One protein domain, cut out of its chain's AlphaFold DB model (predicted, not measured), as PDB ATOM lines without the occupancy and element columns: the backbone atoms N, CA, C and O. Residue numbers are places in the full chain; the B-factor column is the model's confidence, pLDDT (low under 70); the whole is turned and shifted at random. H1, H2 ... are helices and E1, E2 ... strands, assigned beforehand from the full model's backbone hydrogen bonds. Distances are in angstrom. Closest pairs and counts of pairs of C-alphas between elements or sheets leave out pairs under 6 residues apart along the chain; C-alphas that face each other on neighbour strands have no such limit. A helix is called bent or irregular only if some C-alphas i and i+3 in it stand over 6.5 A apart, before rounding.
ATOM      1  N   SER A  14      29.419  29.205 -52.876       96.12
ATOM      2  CA  SER A  14      30.053  29.372 -54.181       96.12
ATOM      3  C   SER A  14      29.653  28.223 -55.107       96.12
ATOM      4  O   SER A  14      29.233  27.164 -54.646       96.12
ATOM      5  N   ASP A  15      29.845  28.414 -56.409       94.94
ATOM      6  CA  ASP A  15      30.044  27.279 -57.313       94.94
ATOM      7  C   ASP A  15      31.448  26.676 -57.087       94.94
ATOM      8  O   ASP A  15      32.222  27.181 -56.262       94.94
ATOM      9  N   ASP A  16      31.786  25.608 -57.803       95.31
ATOM     10  CA  ASP A  16      33.098  24.971 -57.724       95.31
ATOM     11  C   ASP A  16      34.226  25.948 -58.110       95.31
ATOM     12  O   ASP A  16      34.339  26.408 -59.252       95.31
ATOM     13  N   ILE A  17      35.104  26.259 -57.152       95.44
ATOM     14  CA  ILE A  17      36.225  27.181 -57.366       95.44
ATOM     15  C   ILE A  17      37.322  26.591 -58.260       95.44
ATOM     16  O   ILE A  17      38.254  27.309 -58.638       95.44
ATOM     17  N   GLU A  18      37.244  25.300 -58.587       93.38
ATOM     18  CA  GLU A  18      38.142  24.603 -59.513       93.38
ATOM     19  C   GLU A  18      37.812  24.874 -60.980       93.38
ATOM     20  O   GLU A  18      38.650  24.641 -61.856       93.38
ATOM     21  N   MET A  19      36.620  25.401 -61.268       93.44
ATOM     22  CA  MET A  19      36.224  25.728 -62.630       93.44
ATOM     23  C   MET A  19      37.224  26.698 -63.265       93.44
ATOM     24  O   MET A  19      37.558  27.741 -62.697       93.44
ATOM     25  N   ARG A  20      37.665  26.386 -64.491       90.62
ATOM     26  CA  ARG A  20      38.692  27.154 -65.223       90.62
ATOM     27  C   ARG A  20      38.391  28.649 -65.333       90.62
ATOM     28  O   ARG A  20      39.301  29.460 -65.228       90.62
ATOM     29  N   ALA A  21      37.114  29.009 -65.467       88.25
ATOM     30  CA  ALA A  21      36.659  30.400 -65.511       88.25
ATOM     31  C   ALA A  21      37.042  31.216 -64.261       88.25
ATOM     32  O   ALA A  21      37.084  32.441 -64.318       88.25
ATOM     33  N   VAL A  22      37.327  30.550 -63.142       89.00
ATOM     34  CA  VAL A  22      37.806  31.174 -61.905       89.00
ATOM     35  C   VAL A  22      39.274  30.816 -61.663       89.00
ATOM     36  O   VAL A  22      40.085  31.694 -61.365       89.00
ATOM     37  N   ALA A  23      39.639  29.540 -61.814       90.38
ATOM     38  CA  ALA A  23      40.975  29.036 -61.508       90.38
ATOM     39  C   ALA A  23      42.087  29.665 -62.367       90.38
ATOM     40  O   ALA A  23      43.165  29.930 -61.837       90.38
ATOM     41  N   ASP A  24      41.816  29.971 -63.641       93.50
ATOM     42  CA  ASP A  24      42.809  30.554 -64.559       93.50
ATOM     43  C   ASP A  24      43.074  32.049 -64.259       93.50
ATOM     44  O   ASP A  24      44.048  32.623 -64.746       93.50
ATOM     45  N   HIS A  25      42.231  32.693 -63.441       93.62
ATOM     46  CA  HIS A  25      42.259  34.143 -63.210       93.62
ATOM     47  C   HIS A  25      42.577  34.550 -61.768       93.62
ATOM     48  O   HIS A  25      43.009  35.680 -61.535       93.62
ATOM     49  N   PHE A  26      42.374  33.659 -60.795       94.06
ATOM     50  CA  PHE A  26      42.455  34.001 -59.378       94.06
ATOM     51  C   PHE A  26      43.280  32.992 -58.580       94.06
ATOM     52  O   PHE A  26      43.139  31.774 -58.707       94.06
ATOM     53  N   SER A  27      44.108  33.510 -57.671       96.62
ATOM     54  CA  SER A  27      44.837  32.679 -56.711       96.62
ATOM     55  C   SER A  27      43.875  31.905 -55.803       96.62
ATOM     56  O   SER A  27      42.721  32.294 -55.614       96.62
ATOM     57  N   VAL A  28      44.352  30.820 -55.187       95.50
ATOM     58  CA  VAL A  28      43.556  30.033 -54.225       95.50
ATOM     59  C   VAL A  28      43.062  30.899 -53.063       95.50
ATOM     60  O   VAL A  28      41.953  30.718 -52.578       95.50
ATOM     61  N   GLU A  29      43.836  31.902 -52.652       96.69
ATOM     62  CA  GLU A  29      43.440  32.846 -51.600       96.69
ATOM     63  C   GLU A  29      42.310  33.773 -52.021       96.69
ATOM     64  O   GLU A  29      41.367  33.984 -51.262       96.69
ATOM     65  N   ALA A  30      42.377  34.293 -53.247       97.00
ATOM     66  CA  ALA A  30      41.303  35.105 -53.795       97.00
ATOM     67  C   ALA A  30      40.015  34.278 -53.950       97.00
ATOM     68  O   ALA A  30      38.933  34.773 -53.649       97.00
ATOM     69  N   ARG A  31      40.138  33.005 -54.343       96.19
ATOM     70  CA  ARG A  31      39.006  32.080 -54.500       96.19
ATOM     71  C   ARG A  31      38.417  31.572 -53.180       96.19
ATOM     72  O   ARG A  31      37.237  31.252 -53.148       96.19
ATOM     73  N   SER A  32      39.202  31.519 -52.102       96.31
ATOM     74  CA  SER A  32      38.751  31.085 -50.769       96.31
ATOM     75  C   SER A  32      38.452  32.276 -49.853       96.31
ATOM     76  O   SER A  32      37.308  32.700 -49.741       96.31
ATOM     77  N   VAL A  33      39.473  32.877 -49.237       97.06
ATOM     78  CA  VAL A  33      39.341  34.022 -48.315       97.06
ATOM     79  C   VAL A  33      38.640  35.207 -48.989       97.06
ATOM     80  O   VAL A  33      37.817  35.884 -48.372       97.06
ATOM     81  N   GLY A  34      38.937  35.457 -50.268       97.00
ATOM     82  CA  GLY A  34      38.264  36.499 -51.043       97.00
ATOM     83  C   GLY A  34      36.766  36.243 -51.231       97.00
ATOM     84  O   GLY A  34      35.984  37.188 -51.133       97.00
ATOM     85  N   ALA A  35      36.344  34.986 -51.406       96.44
ATOM     86  CA  ALA A  35      34.928  34.635 -51.496       96.44
ATOM     87  C   ALA A  35      34.190  34.919 -50.178       96.44
ATOM     88  O   ALA A  35      33.114  35.518 -50.204       96.44
ATOM     89  N   LEU A  36      34.793  34.593 -49.028       96.62
ATOM     90  CA  LEU A  36      34.206  34.932 -47.725       96.62
ATOM     91  C   LEU A  36      34.062  36.446 -47.546       96.62
ATOM     92  O   LEU A  36      33.005  36.929 -47.148       96.62
ATOM     93  N   ARG A  37      35.085  37.220 -47.932       95.81
ATOM     94  CA  ARG A  37      35.016  38.694 -47.917       95.81
ATOM     95  C   ARG A  37      33.918  39.251 -48.825       95.81
ATOM     96  O   ARG A  37      33.380  40.314 -48.536       95.81
ATOM     97  N   ALA A  38      33.583  38.550 -49.907       94.94
ATOM     98  CA  ALA A  38      32.484  38.911 -50.799       94.94
ATOM     99  C   ALA A  38      31.093  38.522 -50.252       94.94
ATOM    100  O   ALA A  38      30.082  38.841 -50.879       94.94
ATOM    101  N   GLY A  39      31.024  37.858 -49.092       94.62
ATOM    102  CA  GLY A  39      29.781  37.447 -48.439       94.62
ATOM    103  C   GLY A  39      29.304  36.037 -48.800       94.62
ATOM    104  O   GLY A  39      28.134  35.725 -48.565       94.62
ATOM    105  N   VAL A  40      30.177  35.200 -49.376       97.00
ATOM    106  CA  VAL A  40      29.948  33.751 -49.506       97.00
ATOM    107  C   VAL A  40      30.177  33.085 -48.150       97.00
ATOM    108  O   VAL A  40      31.148  33.391 -47.467       97.00
ATOM    109  N   ASP A  41      29.309  32.148 -47.770       97.38
ATOM    110  CA  ASP A  41      29.409  31.454 -46.485       97.38
ATOM    111  C   ASP A  41      30.073  30.070 -46.602       97.38
ATOM    112  O   ASP A  41      30.688  29.591 -45.651       97.38
ATOM    113  N   VAL A  42      29.959  29.411 -47.760       96.75
ATOM    114  CA  VAL A  42      30.581  28.102 -48.020       96.75
ATOM    115  C   VAL A  42      31.271  28.113 -49.375       96.75
ATOM    116  O   VAL A  42      30.649  28.394 -50.395       96.75
ATOM    117  N   VAL A  43      32.553  27.758 -49.376       96.25
ATOM    118  CA  VAL A  43      33.362  27.624 -50.589       96.25
ATOM    119  C   VAL A  43      33.394  26.159 -51.016       96.25
ATOM    120  O   VAL A  43      33.766  25.291 -50.227       96.25
ATOM    121  N   LEU A  44      33.000  25.887 -52.259       96.38
ATOM    122  CA  LEU A  44      33.015  24.551 -52.848       96.38
ATOM    123  C   LEU A  44      34.331  24.314 -53.599       96.38
ATOM    124  O   LEU A  44      34.605  24.987 -54.585       96.38
ATOM    125  N   ALA A  45      35.120  23.348 -53.126       94.31
ATOM    126  CA  ALA A  45      36.267  22.760 -53.820       94.31
ATOM    127  C   ALA A  45      36.052  21.240 -53.832       94.31
ATOM    128  O   ALA A  45      36.170  20.578 -52.794       94.31
ATOM    129  N   CYS A  46      35.598  20.716 -54.965       92.62
ATOM    130  CA  CYS A  46      34.909  19.431 -55.049       92.62
ATOM    131  C   CYS A  46      35.797  18.259 -55.488       92.62
ATOM    132  O   CYS A  46      35.551  17.129 -55.065       92.62
ATOM    133  N   SER A  47      36.803  18.498 -56.327       91.19
ATOM    134  CA  SER A  47      37.517  17.445 -57.061       91.19
ATOM    135  C   SER A  47      38.963  17.261 -56.590       91.19
ATOM    136  O   SER A  47      39.415  16.123 -56.448       91.19
ATOM    137  N   ALA A  48      39.689  18.342 -56.298       91.31
ATOM    138  CA  ALA A  48      41.105  18.291 -55.929       91.31
ATOM    139  C   ALA A  48      41.327  18.357 -54.408       91.31
ATOM    140  O   ALA A  48      41.059  19.367 -53.752       91.31
ATOM    141  N   ALA A  49      41.880  17.281 -53.836       92.00
ATOM    142  CA  ALA A  49      42.201  17.217 -52.408       92.00
ATOM    143  C   ALA A  49      43.257  18.249 -51.989       92.00
ATOM    144  O   ALA A  49      43.040  18.966 -51.014       92.00
ATOM    145  N   ASP A  50      44.326  18.392 -52.770       93.50
ATOM    146  CA  ASP A  50      45.410  19.340 -52.489       93.50
ATOM    147  C   ASP A  50      44.899  20.790 -52.449       93.50
ATOM    148  O   ASP A  50      45.276  21.575 -51.580       93.50
ATOM    149  N   LEU A  51      43.966  21.141 -53.344       93.94
ATOM    150  CA  LEU A  51      43.345  22.466 -53.346       93.94
ATOM    151  C   LEU A  51      42.501  22.696 -52.093       93.94
ATOM    152  O   LEU A  51      42.540  23.787 -51.520       93.94
ATOM    153  N   ARG A  52      41.724  21.693 -51.666       95.31
ATOM    154  CA  ARG A  52      40.949  21.772 -50.420       95.31
ATOM    155  C   ARG A  52      41.858  22.011 -49.218       95.31
ATOM    156  O   ARG A  52      41.523  22.840 -48.375       95.31
ATOM    157  N   GLU A  53      42.987  21.311 -49.144       95.69
ATOM    158  CA  GLU A  53      43.974  21.495 -48.076       95.69
ATOM    159  C   GLU A  53      44.591  22.896 -48.112       95.69
ATOM    160  O   GLU A  53      44.661  23.561 -47.079       95.69
ATOM    161  N   GLU A  54      44.956  23.401 -49.294       96.75
ATOM    162  CA  GLU A  54      45.469  24.767 -49.437       96.75
ATOM    163  C   GLU A  54      44.422  25.821 -49.040       96.75
ATOM    164  O   GLU A  54      44.742  26.788 -48.343       96.75
ATOM    165  N   CYS A  55      43.158  25.635 -49.438       96.19
ATOM    166  CA  CYS A  55      42.056  26.508 -49.034       96.19
ATOM    167  C   CYS A  55      41.897  26.523 -47.515       96.19
ATOM    168  O   CYS A  55      41.828  27.601 -46.925       96.19
ATOM    169  N   LEU A  56      41.877  25.348 -46.879       95.56
ATOM    170  CA  LEU A  56      41.764  25.235 -45.428       95.56
ATOM    171  C   LEU A  56      42.928  25.951 -44.735       95.56
ATOM    172  O   LEU A  56      42.702  26.807 -43.886       95.56
ATOM    173  N   ALA A  57      44.158  25.701 -45.181       97.31
ATOM    174  CA  ALA A  57      45.356  26.330 -44.641       97.31
ATOM    175  C   ALA A  57      45.338  27.868 -44.773       97.31
ATOM    176  O   ALA A  57      45.910  28.579 -43.942       97.31
ATOM    177  N   LYS A  58      44.715  28.409 -45.826       96.88
ATOM    178  CA  LYS A  58      44.531  29.858 -46.002       96.88
ATOM    179  C   LYS A  58      43.427  30.412 -45.105       96.88
ATOM    180  O   LYS A  58      43.608  31.486 -44.538       96.88
ATOM    181  N   LEU A  59      42.324  29.684 -44.944       95.56
ATOM    182  CA  LEU A  59      41.223  30.062 -44.057       95.56
ATOM    183  C   LEU A  59      41.644  30.051 -42.582       95.56
ATOM    184  O   LEU A  59      41.312  30.984 -41.865       95.56
ATOM    185  N   GLU A  60      42.447  29.077 -42.152       95.69
ATOM    186  CA  GLU A  60      43.008  29.006 -40.791       95.69
ATOM    187  C   GLU A  60      43.916  30.194 -40.439       95.69
ATOM    188  O   GLU A  60      44.120  30.501 -39.267       95.69
ATOM    189  N   ARG A  61      44.484  30.862 -41.449       96.81
ATOM    190  CA  ARG A  61      45.326  32.059 -41.283       96.81
ATOM    191  C   ARG A  61      44.561  33.363 -41.507       96.81
ATOM    192  O   ARG A  61      45.146  34.437 -41.358       96.81
ATOM    193  N   ALA A  62      43.300  33.292 -41.926       96.12
ATOM    194  CA  ALA A  62      42.487  34.475 -42.147       96.12
ATOM    195  C   ALA A  62      42.115  35.120 -40.800       96.12
ATOM    196  O   ALA A  62      41.983  34.417 -39.803       96.12
ATOM    197  N   PRO A  63      41.919  36.449 -40.747       96.19
ATOM    198  CA  PRO A  63      41.381  37.090 -39.552       96.19
ATOM    199  C   PRO A  63      40.008  36.515 -39.190       96.19
ATOM    200  O   PRO A  63      39.174  36.364 -40.085       96.19
ATOM    201  N   ASP A  64      39.750  36.292 -37.901       95.25
ATOM    202  CA  ASP A  64      38.505  35.684 -37.401       95.25
ATOM    203  C   ASP A  64      37.249  36.347 -37.984       95.25
ATOM    204  O   ASP A  64      36.361  35.665 -38.493       95.25
ATOM    205  N   GLY A  65      37.225  37.683 -38.046       94.81
ATOM    206  CA  GLY A  65      36.094  38.444 -38.588       94.81
ATOM    207  C   GLY A  65      35.752  38.147 -40.057       94.81
ATOM    208  O   GLY A  65      34.638  38.431 -40.487       94.81
ATOM    209  N   VAL A  66      36.664  37.556 -40.840       95.31
ATOM    210  CA  VAL A  66      36.361  37.084 -42.205       95.31
ATOM    211  C   VAL A  66      35.517  35.805 -42.181       95.31
ATOM    212  O   VAL A  66      34.728  35.573 -43.092       95.31
ATOM    213  N   VAL A  67      35.676  34.974 -41.152       95.75
ATOM    214  CA  VAL A  67      35.090  33.629 -41.063       95.75
ATOM    215  C   VAL A  67      33.858  33.603 -40.151       95.75
ATOM    216  O   VAL A  67      32.923  32.841 -40.393       95.75
ATOM    217  N   GLU A  68      33.813  34.461 -39.131       96.19
ATOM    218  CA  GLU A  68      32.745  34.518 -38.123       96.19
ATOM    219  C   GLU A  68      31.341  34.679 -38.718       96.19
ATOM    220  O   GLU A  68      30.410  33.979 -38.315       96.19
ATOM    221  N   ASP A  69      31.180  35.581 -39.688       93.44
ATOM    222  CA  ASP A  69      29.898  35.841 -40.347       93.44
ATOM    223  C   ASP A  69      29.355  34.597 -41.058       93.44
ATOM    224  O   ASP A  69      28.192  34.224 -40.877       93.44
ATOM    225  N   ALA A  70      30.220  33.944 -41.833       95.75
ATOM    226  CA  ALA A  70      29.907  32.718 -42.553       95.75
ATOM    227  C   ALA A  70      29.542  31.584 -41.584       95.75
ATOM    228  O   ALA A  70      28.519  30.913 -41.751       95.75
ATOM    229  N   LEU A  71      30.335  31.410 -40.520       96.12
ATOM    230  CA  LEU A  71      30.087  30.395 -39.498       96.12
ATOM    231  C   LEU A  71      28.763  30.618 -38.773       96.12
ATOM    232  O   LEU A  71      28.017  29.660 -38.578       96.12
ATOM    233  N   ARG A  72      28.431  31.862 -38.418       96.06
ATOM    234  CA  ARG A  72      27.159  32.193 -37.764       96.06
ATOM    235  C   ARG A  72      25.966  31.743 -38.606       96.06
ATOM    236  O   ARG A  72      25.062  31.093 -38.084       96.06
ATOM    237  N   ARG A  73      25.974  32.042 -39.911       95.81
ATOM    238  CA  ARG A  73      24.894  31.638 -40.829       95.81
ATOM    239  C   ARG A  73      24.872  30.130 -41.054       95.81
ATOM    240  O   ARG A  73      23.796  29.536 -41.088       95.81
ATOM    241  N   LEU A  74      26.040  29.494 -41.149       96.06
ATOM    242  CA  LEU A  74      26.151  28.040 -41.264       96.06
ATOM    243  C   LEU A  74      25.573  27.321 -40.037       96.06
ATOM    244  O   LEU A  74      24.872  26.321 -40.190       96.06
ATOM    245  N   ILE A  75      25.849  27.822 -38.832       95.81
ATOM    246  CA  ILE A  75      25.301  27.287 -37.581       95.81
ATOM    247  C   ILE A  75      23.780  27.445 -37.571       95.81
ATOM    248  O   ILE A  75      23.087  26.441 -37.436       95.81
ATOM    249  N   ALA A  76      23.260  28.649 -37.827       93.94
ATOM    250  CA  ALA A  76      21.816  28.893 -37.880       93.94
ATOM    251  C   ALA A  76      21.107  28.000 -38.919       93.94
ATOM    252  O   ALA A  76      20.021  27.468 -38.673       93.94
ATOM    253  N   PHE A  77      21.737  27.777 -40.078       94.38
ATOM    254  CA  PHE A  77      21.237  26.848 -41.089       94.38
ATOM    255  C   PHE A  77      21.183  25.408 -40.560       94.38
ATOM    256  O   PHE A  77      20.157  24.736 -40.690       94.38
ATOM    257  N   LYS A  78      22.263  24.927 -39.930       93.00
ATOM    258  CA  LYS A  78      22.314  23.579 -39.346       93.00
ATOM    259  C   LYS A  78      21.292  23.408 -38.224       93.00
ATOM    260  O   LYS A  78      20.604  22.397 -38.199       93.00
ATOM    261  N   GLU A  79      21.127  24.385 -37.344       91.31
ATOM    262  CA  GLU A  79      20.118  24.336 -36.278       91.31
ATOM    263  C   GLU A  79      18.696  24.226 -36.838       91.31
ATOM    264  O   GLU A  79      17.872  23.475 -36.316       91.31
ATOM    265  N   ARG A  80      18.417  24.917 -37.948       88.50
ATOM    266  CA  ARG A  80      17.103  24.885 -38.595       88.50
ATOM    267  C   ARG A  80      16.826  23.588 -39.359       88.50
ATOM    268  O   ARG A  80      15.672  23.155 -39.397       88.50
ATOM    269  N   PHE A  81      17.837  22.993 -39.996       86.94
ATOM    270  CA  PHE A  81      17.627  21.939 -41.000       86.94
ATOM    271  C   PHE A  81      18.373  20.620 -40.754       86.94
ATOM    272  O   PHE A  81      17.974  19.607 -41.321       86.94
ATOM    273  N   ALA A  82      19.428  20.588 -39.937       81.19
ATOM    274  CA  ALA A  82      20.259  19.391 -39.760       81.19
ATOM    275  C   ALA A  82      19.652  18.348 -38.809       81.19
ATOM    276  O   ALA A  82      20.187  17.244 -38.706       81.19
ATOM    277  N   ALA A  83      18.545  18.661 -38.125       76.81
ATOM    278  CA  ALA A  83      17.817  17.669 -37.342       76.81
ATOM    279  C   ALA A  83      17.286  16.568 -38.283       76.81
ATOM    280  O   ALA A  83      16.482  16.870 -39.173       76.81
ATOM    281  N   PRO A  84      17.699  15.297 -38.118       67.88
ATOM    282  CA  PRO A  84      17.258  14.230 -38.998       67.88
ATOM    283  C   PRO A  84      15.760  14.001 -38.802       67.88
ATOM    284  O   PRO A  84      15.320  13.373 -37.840       67.88
ATOM    285  N   LYS A  85      14.956  14.482 -39.751       69.56
ATOM    286  CA  LYS A  85      13.610  13.954 -39.954       69.56
ATOM    287  C   LYS A  85      13.779  12.624 -40.669       69.56
ATOM    288  O   LYS A  85      13.842  12.581 -41.893       69.56
TER     289      LYS A  85
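Overview. This is residues 14 to 85 of the 126 residues of the protein "Glycosyl hyrolase, family 3" of Plesiocystis pacifica SIR-1 (UniProt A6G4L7). A small body of short helices and two short strand stretches, E1 and E2, extends into one long helix, H5, which packs on the body near its first end only, on H3, and whose far part, residues 75 to 81, sticks out with the tail 82 to 85 as an arm. E2 lies near the middle of the whole, H4 covers one side where it packs on H2, and little H1 lies at the far end from the arm. The printed part has 72 residues with five named helices and two named strands, in the order E1, H1, H2, H3, E2, H4, H5; its class is mostly helix, and neither strand pairs with a named strand. It is only just compact, close to loose, with a radius of gyration of the C-alphas of 13.1 A and spans of 40 by 28 by 19 A.

Arrangement. E1, residues 14 to 16, comes nearest to E2, residues 42 to 44, at the C-alphas of Asp 16 and Leu 44, 4.9 A apart. H1, residues 20 to 23, is close to but not clearly touching H2, residues 28 to 31; the closest C-alphas, of Val 22 and Arg 31, are 7.6 A apart. H2 and H3, residues 33 to 37, meet only through their link. The closest C-alphas of H3 and E2, of Ala 35 and Val 43, are 7.2 A apart. H2 touches H4, residues 49 to 59, closest at the C-alphas of Glu 29 and Lys 58, 6.4 A. H5, residues 64 to 81, touches H3 with residues 66 to 70 alone, closest at the C-alphas of Arg 37 and Val 66, 6.1 A. H4 and H5 are close but not clearly touching, at a steep tilt of 65 degrees, opposite ways; their closest C-alphas, of Leu 59 and Val 67, are 7.7 A apart. E2 and H4 are apart. In H3 and H4 every O i to N i+4 pair is within hydrogen-bond range, in H5 12 of 14; H1 and H2 are too short for such a pair.

Along the chain. E1 begins at C-alpha 14 (30.053, 29.372, -54.181). H4 is 15.4 A long from first to last C-alpha and begins at C-alpha 49 (42.201, 17.217, -52.408). H5 is 25.3 A long and ends at C-alpha 81 (17.627, 21.939, -41.000). H5 is only just irregular: C-alphas 66 and 69 are 6.8 A apart.

Size, cuts and confidence. The two C-alphas farthest apart, of His 25 and Lys 85, are 42.1 A apart. The printed part has no cut, and its six links are tight. Residues 75 to 85 stand free; the body without them spans 29 by 19 by 18 A. The mean pLDDT of the printed part is 93.5, with residues 84 to 85 under 70.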